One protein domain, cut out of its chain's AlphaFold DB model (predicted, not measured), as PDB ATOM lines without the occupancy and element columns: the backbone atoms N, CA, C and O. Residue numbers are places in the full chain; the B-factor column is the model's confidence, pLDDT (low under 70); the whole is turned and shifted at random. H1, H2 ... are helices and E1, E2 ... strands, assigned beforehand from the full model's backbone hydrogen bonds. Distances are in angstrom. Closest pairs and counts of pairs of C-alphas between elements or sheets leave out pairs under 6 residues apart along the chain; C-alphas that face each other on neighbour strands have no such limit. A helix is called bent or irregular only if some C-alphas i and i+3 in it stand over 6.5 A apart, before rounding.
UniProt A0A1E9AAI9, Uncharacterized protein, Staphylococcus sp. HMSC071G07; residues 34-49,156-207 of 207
ATOM      1  N   GLN A  34      52.235  39.359  31.431       87.75
ATOM      2  CA  GLN A  34      52.765  38.396  30.466       87.75
ATOM      3  C   GLN A  34      51.679  37.430  29.970       87.75
ATOM      4  O   GLN A  34      51.550  37.217  28.766       87.75
ATOM      5  N   ILE A  35      50.849  36.903  30.875       87.56
ATOM      6  CA  ILE A  35      49.722  36.022  30.544       87.56
ATOM      7  C   ILE A  35      48.726  36.754  29.646       87.56
ATOM      8  O   ILE A  35      48.339  36.226  28.602       87.56
ATOM      9  N   LYS A  36      48.342  37.987  30.008       89.81
ATOM     10  CA  LYS A  36      47.463  38.824  29.183       89.81
ATOM     11  C   LYS A  36      48.048  38.997  27.786       89.81
ATOM     12  O   LYS A  36      47.345  38.741  26.814       89.81
ATOM     13  N   LYS A  37      49.322  39.386  27.680       90.50
ATOM     14  CA  LYS A  37      49.995  39.568  26.389       90.50
ATOM     15  C   LYS A  37      49.966  38.286  25.552       90.50
ATOM     16  O   LYS A  37      49.496  38.327  24.423       90.50
ATOM     17  N   ASN A  38      50.349  37.144  26.123       89.12
ATOM     18  CA  ASN A  38      50.357  35.859  25.415       89.12
ATOM     19  C   ASN A  38      48.960  35.442  24.924       89.12
ATOM     20  O   ASN A  38      48.821  34.922  23.815       89.12
ATOM     21  N   ILE A  39      47.912  35.688  25.722       89.69
ATOM     22  CA  ILE A  39      46.522  35.461  25.307       89.69
ATOM     23  C   ILE A  39      46.159  36.382  24.134       89.69
ATOM     24  O   ILE A  39      45.609  35.905  23.147       89.69
ATOM     25  N   TYR A  40      46.474  37.678  24.209       90.56
ATOM     26  CA  TYR A  40      46.158  38.640  23.145       90.56
ATOM     27  C   TYR A  40      46.902  38.346  21.841       90.56
ATOM     28  O   TYR A  40      46.297  38.443  20.774       90.56
ATOM     29  N   ASP A  41      48.173  37.956  21.930       90.38
ATOM     30  CA  ASP A  41      48.988  37.542  20.786       90.38
ATOM     31  C   ASP A  41      48.373  36.285  20.138       90.38
ATOM     32  O   ASP A  41      48.160  36.246  18.927       90.38
ATOM     33  N   SER A  42      47.954  35.303  20.948       89.12
ATOM     34  CA  SER A  42      47.268  34.091  20.467       89.12
ATOM     35  C   SER A  42      45.909  34.383  19.819       89.12
ATOM     36  O   SER A  42      45.512  33.717  18.864       89.12
ATOM     37  N   LEU A  43      45.179  35.383  20.321       92.00
ATOM     38  CA  LEU A  43      43.902  35.817  19.753       92.00
ATOM     39  C   LEU A  43      44.063  36.660  18.482       92.00
ATOM     40  O   LEU A  43      43.061  36.929  17.828       92.00
ATOM     41  N   GLY A  44      45.286  37.038  18.093       91.06
ATOM     42  CA  GLY A  44      45.549  37.805  16.870       91.06
ATOM     43  C   GLY A  44      45.118  37.101  15.579       91.06
ATOM     44  O   GLY A  44      44.912  37.766  14.572       91.06
ATOM     45  N   ILE A  45      44.922  35.779  15.615       92.19
ATOM     46  CA  ILE A  45      44.391  34.995  14.489       92.19
ATOM     47  C   ILE A  45      42.870  35.156  14.302       92.19
ATOM     48  O   ILE A  45      42.299  34.660  13.336       92.19
ATOM     49  N   TYR A  46      42.183  35.797  15.249       93.88
ATOM     50  CA  TYR A  46      40.742  36.017  15.201       93.88
ATOM     51  C   TYR A  46      40.424  37.447  14.735       93.88
ATOM     52  O   TYR A  46      41.051  38.384  15.226       93.88
ATOM     53  N   PRO A  47      39.384  37.643  13.902       94.44
ATOM     54  CA  PRO A  47      38.681  36.635  13.107       94.44
ATOM     55  C   PRO A  47      39.415  36.314  11.789       94.44
ATOM     56  O   PRO A  47      39.702  37.214  11.007       94.44
ATOM     57  N   GLN A  48      39.570  35.028  11.461       96.88
ATOM     58  CA  GLN A  48      40.031  34.562  10.149       96.88
ATOM     59  C   GLN A  48      38.861  34.074   9.294       96.88
ATOM     60  O   GLN A  48      38.501  32.893   9.306       96.88
ATOM     61  N   LYS A  49      38.235  34.996   8.550       96.44
ATOM     62  CA  LYS A  49      37.009  34.726   7.771       96.44
ATOM     63  C   LYS A  49      37.213  33.662   6.687       96.44
ATOM     64  O   LYS A  49      36.332  32.811   6.496       96.44
ATOM     65  N   TYR A 156      34.258  33.842  12.632       93.62
ATOM     66  CA  TYR A 156      33.217  34.810  12.963       93.62
ATOM     67  C   TYR A 156      33.452  35.570  14.265       93.62
ATOM     68  O   TYR A 156      32.963  36.696  14.379       93.62
ATOM     69  N   SER A 157      34.168  35.008  15.238       91.06
ATOM     70  CA  SER A 157      34.381  35.647  16.540       91.06
ATOM     71  C   SER A 157      35.586  36.577  16.516       91.06
ATOM     72  O   SER A 157      36.658  36.167  16.091       91.06
ATOM     73  N   ASP A 158      35.419  37.793  17.037       90.19
ATOM     74  CA  ASP A 158      36.524  38.713  17.324       90.19
ATOM     75  C   ASP A 158      36.691  38.804  18.844       90.19
ATOM     76  O   ASP A 158      36.181  39.696  19.517       90.19
ATOM     77  N   ILE A 159      37.347  37.783  19.391       89.81
ATOM     78  CA  ILE A 159      37.463  37.595  20.839       89.81
ATOM     79  C   ILE A 159      38.332  38.693  21.454       89.81
ATOM     80  O   ILE A 159      38.079  39.116  22.579       89.81
ATOM     81  N   LYS A 160      39.353  39.153  20.720       90.56
ATOM     82  CA  LYS A 160      40.314  40.153  21.189       90.56
ATOM     83  C   LYS A 160      39.614  41.476  21.487       90.56
ATOM     84  O   LYS A 160      39.820  42.028  22.567       90.56
ATOM     85  N   SER A 161      38.760  41.936  20.575       89.50
ATOM     86  CA  SER A 161      37.977  43.160  20.759       89.50
ATOM     87  C   SER A 161      37.000  43.039  21.932       89.50
ATOM     88  O   SER A 161      36.958  43.925  22.785       89.50
ATOM     89  N   ASP A 162      36.292  41.908  22.053       87.62
ATOM     90  CA  ASP A 162      35.328  41.674  23.140       87.62
ATOM     91  C   ASP A 162      35.968  41.727  24.537       87.62
ATOM     92  O   ASP A 162      35.338  42.170  25.501       87.62
ATOM     93  N   ILE A 163      37.217  41.274  24.678       90.62
ATOM     94  CA  ILE A 163      37.912  41.252  25.973       90.62
ATOM     95  C   ILE A 163      38.832  42.453  26.211       90.62
ATOM     96  O   ILE A 163      39.368  42.560  27.315       90.62
ATOM     97  N   HIS A 164      39.002  43.354  25.231       88.12
ATOM     98  CA  HIS A 164      39.959  44.469  25.286       88.12
ATOM     99  C   HIS A 164      39.833  45.296  26.575       88.12
ATOM    100  O   HIS A 164      40.795  45.476  27.327       88.12
ATOM    101  N   ASN A 165      38.604  45.733  26.859       86.19
ATOM    102  CA  ASN A 165      38.273  46.599  27.994       86.19
ATOM    103  C   ASN A 165      37.799  45.821  29.233       86.19
ATOM    104  O   ASN A 165      37.412  46.419  30.236       86.19
ATOM    105  N   LYS A 166      37.791  44.484  29.186       90.62
ATOM    106  CA  LYS A 166      37.300  43.659  30.293       90.62
ATOM    107  C   LYS A 166      38.420  43.369  31.288       90.62
ATOM    108  O   LYS A 166      39.543  43.023  30.922       90.62
ATOM    109  N   LYS A 167      38.087  43.426  32.579       90.44
ATOM    110  CA  LYS A 167      38.991  42.982  33.646       90.44
ATOM    111  C   LYS A 167      39.084  41.453  33.638       90.44
ATOM    112  O   LYS A 167      38.129  40.769  34.013       90.44
ATOM    113  N   GLY A 168      40.225  40.935  33.195       90.38
ATOM    114  CA  GLY A 168      40.567  39.516  33.288       90.38
ATOM    115  C   GLY A 168      41.020  39.127  34.697       90.38
ATOM    116  O   GLY A 168      41.547  39.957  35.437       90.38
ATOM    117  N   LYS A 169      40.814  37.862  35.062       91.12
ATOM    118  CA  LYS A 169      41.452  37.203  36.207       91.12
ATOM    119  C   LYS A 169      42.478  36.214  35.677       91.12
ATOM    120  O   LYS A 169      42.118  35.383  34.840       91.12
ATOM    121  N   TYR A 170      43.711  36.297  36.155       89.69
ATOM    122  CA  TYR A 170      44.796  35.442  35.696       89.69
ATOM    123  C   TYR A 170      45.230  34.489  36.797       89.69
ATOM    124  O   TYR A 170      45.218  34.827  37.979       89.69
ATOM    125  N   TYR A 171      45.563  33.274  36.389       85.81
ATOM    126  CA  TYR A 171      46.018  32.217  37.274       85.81
ATOM    127  C   TYR A 171      47.217  31.541  36.630       85.81
ATOM    128  O   TYR A 171      47.183  31.211  35.442       85.81
ATOM    129  N   TYR A 172      48.252  31.311  37.425       82.56
ATOM    130  CA  TYR A 172      49.438  30.568  37.031       82.56
ATOM    131  C   TYR A 172      49.623  29.398  37.991       82.56
ATOM    132  O   TYR A 172      49.592  29.580  39.207       82.56
ATOM    133  N   ASN A 173      49.773  28.192  37.447       81.50
ATOM    134  CA  ASN A 173      50.127  27.027  38.244       81.50
ATOM    135  C   ASN A 173      51.657  26.925  38.307       81.50
ATOM    136  O   ASN A 173      52.292  26.713  37.285       81.50
ATOM    137  N   TYR A 174      52.264  27.044  39.485       77.00
ATOM    138  CA  TYR A 174      53.723  26.914  39.613       77.00
ATOM    139  C   TYR A 174      54.220  25.475  39.396       77.00
ATOM    140  O   TYR A 174      55.364  25.269  39.008       77.00
ATOM    141  N   ASN A 175      53.345  24.480  39.572       83.88
ATOM    142  CA  ASN A 175      53.682  23.058  39.458       83.88
ATOM    143  C   ASN A 175      53.489  22.507  38.032       83.88
ATOM    144  O   ASN A 175      53.732  21.331  37.775       83.88
ATOM    145  N   SER A 176      52.979  23.311  37.096       78.81
ATOM    146  CA  SER A 176      52.737  22.902  35.708       78.81
ATOM    147  C   SER A 176      52.716  24.140  34.821       78.81
ATOM    148  O   SER A 176      52.066  25.095  35.219       78.81
ATOM    149  N   PRO A 177      53.314  24.154  33.613       77.44
ATOM    150  CA  PRO A 177      53.392  25.339  32.748       77.44
ATOM    151  C   PRO A 177      52.030  25.695  32.117       77.44
ATOM    152  O   PRO A 177      51.845  25.688  30.901       77.44
ATOM    153  N   LYS A 178      51.037  25.976  32.958       80.56
ATOM    154  CA  LYS A 178      49.653  26.275  32.621       80.56
ATOM    155  C   LYS A 178      49.313  27.637  33.201       80.56
ATOM    156  O   LYS A 178      49.335  27.837  34.415       80.56
ATOM    157  N   PHE A 179      48.943  28.544  32.311       85.75
ATOM    158  CA  PHE A 179      48.335  29.815  32.662       85.75
ATOM    159  C   PHE A 179      46.890  29.850  32.175       85.75
ATOM    160  O   PHE A 179      46.538  29.249  31.160       85.75
ATOM    161  N   ILE A 180      46.043  30.561  32.909       86.81
ATOM    162  CA  ILE A 180      44.625  30.723  32.600       86.81
ATOM    163  C   ILE A 180      44.294  32.207  32.696       86.81
ATOM    164  O   ILE A 180      44.626  32.852  33.685       86.81
ATOM    165  N   GLY A 181      43.606  32.735  31.685       90.12
ATOM    166  CA  GLY A 181      42.919  34.021  31.760       90.12
ATOM    167  C   GLY A 181      41.415  33.808  31.681       90.12
ATOM    168  O   GLY A 181      40.924  33.166  30.755       90.12
ATOM    169  N   SER A 182      40.684  34.339  32.653       91.44
ATOM    170  CA  SER A 182      39.227  34.271  32.724       91.44
ATOM    171  C   SER A 182      38.627  35.666  32.601       91.44
ATOM    172  O   SER A 182      39.026  36.583  33.316       91.44
ATOM    173  N   TYR A 183      37.656  35.828  31.704       92.00
ATOM    174  CA  TYR A 183      36.962  37.091  31.460       92.00
ATOM    175  C   TYR A 183      35.461  36.881  31.635       92.00
ATOM    176  O   TYR A 183      34.895  35.912  31.126       92.00
ATOM    177  N   LYS A 184      34.797  37.801  32.342       92.88
ATOM    178  CA  LYS A 184      33.338  37.772  32.478       92.88
ATOM    179  C   LYS A 184      32.695  38.279  31.189       92.88
ATOM    180  O   LYS A 184      32.889  39.435  30.811       92.88
ATOM    181  N   VAL A 185      31.898  37.425  30.557       90.75
ATOM    182  CA  VAL A 185      31.107  37.769  29.371       90.75
ATOM    183  C   VAL A 185      29.617  37.882  29.698       90.75
ATOM    184  O   VAL A 185      29.141  37.301  30.673       90.75
ATOM    185  N   THR A 186      28.886  38.659  28.907       91.06
ATOM    186  CA  THR A 186      27.455  38.944  29.061       91.06
ATOM    187  C   THR A 186      26.699  38.644  27.769       91.06
ATOM    188  O   THR A 186      27.290  38.524  26.698       91.06
ATOM    189  N   ASN A 187      25.368  38.572  27.843       90.81
ATOM    190  CA  ASN A 187      24.524  38.390  26.659       90.81
ATOM    191  C   ASN A 187      24.649  39.522  25.623       90.81
ATOM    192  O   ASN A 187      24.276  39.306  24.470       90.81
ATOM    193  N   ASN A 188      25.179  40.680  26.027       90.75
ATOM    194  CA  ASN A 188      25.365  41.849  25.174       90.75
ATOM    195  C   ASN A 188      26.724  41.857  24.460       90.75
ATOM    196  O   ASN A 188      26.896  42.662  23.548       90.75
ATOM    197  N   ASP A 189      27.653  40.971  24.827       91.25
ATOM    198  CA  ASP A 189      28.950  40.865  24.156       91.25
ATOM    199  C   ASP A 189      28.799  40.224  22.772       91.25
ATOM    200  O   ASP A 189      27.987  39.308  22.567       91.25
ATOM    201  N   ASP A 190      29.614  40.659  21.817       91.94
ATOM    202  CA  ASP A 190      29.456  40.260  20.423       91.94
ATOM    203  C   ASP A 190      29.824  38.795  20.201       91.94
ATOM    204  O   ASP A 190      29.137  38.103  19.441       91.94
ATOM    205  N   ILE A 191      30.815  38.267  20.927       91.00
ATOM    206  CA  ILE A 191      31.128  36.834  20.957       91.00
ATOM    207  C   ILE A 191      29.895  36.003  21.323       91.00
ATOM    208  O   ILE A 191      29.621  35.001  20.664       91.00
ATOM    209  N   ILE A 192      29.098  36.429  22.311       91.19
ATOM    210  CA  ILE A 192      27.909  35.688  22.745       91.19
ATOM    211  C   ILE A 192      26.796  35.786  21.702       91.19
ATOM    212  O   ILE A 192      26.189  34.762  21.369       91.19
ATOM    213  N   LYS A 193      26.555  36.969  21.122       92.31
ATOM    214  CA  LYS A 193      25.581  37.142  20.026       92.31
ATOM    215  C   LYS A 193      25.935  36.271  18.817       92.31
ATOM    216  O   LYS A 193      25.081  35.557  18.288       92.31
ATOM    217  N   LYS A 194      27.206  36.275  18.407       91.50
ATOM    218  CA  LYS A 194      27.715  35.482  17.279       91.50
ATOM    219  C   LYS A 194      27.625  33.989  17.558       91.50
ATOM    220  O   LYS A 194      27.115  33.251  16.720       91.50
ATOM    221  N   ILE A 195      28.044  33.545  18.745       89.06
ATOM    222  CA  ILE A 195      27.875  32.155  19.174       89.06
ATOM    223  C   ILE A 195      26.398  31.763  19.067       89.06
ATOM    224  O   ILE A 195      26.096  30.787  18.393       89.06
ATOM    225  N   LYS A 196      25.454  32.536  19.616       88.31
ATOM    226  CA  LYS A 196      24.018  32.223  19.496       88.31
ATOM    227  C   LYS A 196      23.564  32.107  18.038       88.31
ATOM    228  O   LYS A 196      22.918  31.119  17.704       88.31
ATOM    229  N   LYS A 197      23.968  33.037  17.165       88.62
ATOM    230  CA  LYS A 197      23.644  33.020  15.726       88.62
ATOM    231  C   LYS A 197      24.140  31.747  15.027       88.62
ATOM    232  O   LYS A 197      23.355  31.046  14.393       88.62
ATOM    233  N   TYR A 198      25.421  31.411  15.172       83.88
ATOM    234  CA  TYR A 198      26.023  30.263  14.478       83.88
ATOM    235  C   TYR A 198      25.684  28.917  15.126       83.88
ATOM    236  O   TYR A 198      25.533  27.917  14.425       83.88
ATOM    237  N   ILE A 199      25.476  28.885  16.446       74.06
ATOM    238  CA  ILE A 199      24.956  27.708  17.142       74.06
ATOM    239  C   ILE A 199      23.501  27.453  16.731       74.06
ATOM    240  O   ILE A 199      23.150  26.296  16.512       74.06
ATOM    241  N   MET A 200      22.644  28.477  16.617       57.47
ATOM    242  CA  MET A 200      21.229  28.293  16.263       57.47
ATOM    243  C   MET A 200      21.050  27.526  14.951       57.47
ATOM    244  O   MET A 200      20.187  26.656  14.882       57.47
ATOM    245  N   HIS A 201      21.916  27.729  13.956       54.22
ATOM    246  CA  HIS A 201      21.878  26.961  12.707       54.22
ATOM    247  C   HIS A 201      22.117  25.448  12.882       54.22
ATOM    248  O   HIS A 201      21.673  24.666  12.046       54.22
ATOM    249  N   LEU A 202      22.757  25.019  13.975       51.59
ATOM    250  CA  LEU A 202      22.908  23.605  14.349       51.59
ATOM    251  C   LEU A 202      21.739  23.091  15.216       51.59
ATOM    252  O   LEU A 202      21.598  21.880  15.404       51.59
ATOM    253  N   ILE A 203      20.912  24.001  15.751       42.53
ATOM    254  CA  ILE A 203      19.786  23.713  16.655       42.53
ATOM    255  C   ILE A 203      18.453  23.582  15.926       42.53
ATOM    256  O   ILE A 203      17.611  22.857  16.445       42.53
ATOM    257  N   ILE A 204      18.231  24.250  14.784       36.12
ATOM    258  CA  ILE A 204      16.914  24.292  14.115       36.12
ATOM    259  C   ILE A 204      16.541  22.912  13.527       36.12
ATOM    260  O   ILE A 204      16.707  22.635  12.346       36.12
ATOM    261  N   LYS A 205      16.096  22.020  14.411       35.75
ATOM    262  CA  LYS A 205      14.819  21.312  14.395       35.75
ATOM    263  C   LYS A 205      14.316  21.338  15.843       35.75
ATOM    264  O   LYS A 205      14.688  20.497  16.663       35.75
ATOM    265  N   ARG A 206      13.546  22.376  16.177       29.56
ATOM    266  CA  ARG A 206      12.458  22.207  17.146       29.56
ATOM    267  C   ARG A 206      11.383  21.412  16.388       29.56
ATOM    268  O   ARG A 206      11.292  21.597  15.178       29.56
ATOM    269  N   LEU A 207      10.767  20.475  17.107       32.03
ATOM    270  CA  LEU A 207       9.758  19.505  16.668       32.03
ATOM    271  C   LEU A 207       8.852  20.031  15.551       32.03
ATOM    272  O   LEU A 207       8.379  21.177  15.710       32.03
TER     273      LEU A 207
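AT A GLANCE: This is residues 34 to 49 and 156 to 207 of the 207 residues of an uncharacterized protein of Staphylococcus sp. HMSC071G07 (UniProt A0A1E9AAI9). This is a loose, elongated arrangement with a two-stranded hairpin, E1 and E2, towards one end and residues 34 to 39 of helix H1 close to that hairpin. Short helix H2 lies near the middle, and H3 leads away towards the other end, where residues 199 to 207 stick out. The printed part has 68 residues, with three named helices and two named strands in the order H1, H2, E1, E2, H3; the sheet order is E1 - E2, antiparallel, and the class is mixed. The radius of gyration of the C-alphas is 15.1 A, and the spans are 50 by 23 by 21 A.

IN THESE COORDINATES: H1, residues 34 to 45, begins at C-alpha 34 (52.765, 38.396, 30.466) and is 18.4 A long. It is only just irregular, with C-alphas 42 and 45 6.7 A apart. H2 is residues 159 to 163. E1, residues 168 to 173, measures 16.5 A, and E2, residues 178 to 183, 16.7 A. H3, residues 190 to 203, measures 19.5 A and ends at C-alpha 203 (19.786, 23.713, 16.655).

HOW THE PARTS SIT: The closest C-alphas of H1 and E2, those of Ile 35 and Phe 179, are 6.7 A apart. H1 touches H2 with residues 40 to 44 alone, closest at the C-alphas of Leu 43 and Lys 160, 5.8 A. E1 and E2 form an antiparallel hairpin at 164 degrees, with N 169 and O 182 within hydrogen-bond range at 2.8 A. H2 and H3 only just touch, with 3 pairs of C-alphas within 8 A, through residues 190 to 191 of H3 alone; the closest are Ile 159 and Ile 191, 6.4 A. H1 and H3 are apart. Every O i to N i+4 pair is within hydrogen-bond range in H2, against 7 of 8 in H1 and 8 of 10 in H3.

THE WHOLE: The C-alphas farthest apart, those of Tyr 174 and Leu 207, are 50.1 A apart. Residues 50 to 155 are not printed, and C-alphas 49 and 156 are 6.4 A apart across this cut. Of the links that are printed whole, none is long. Residues 200 to 207 have pLDDT under 70.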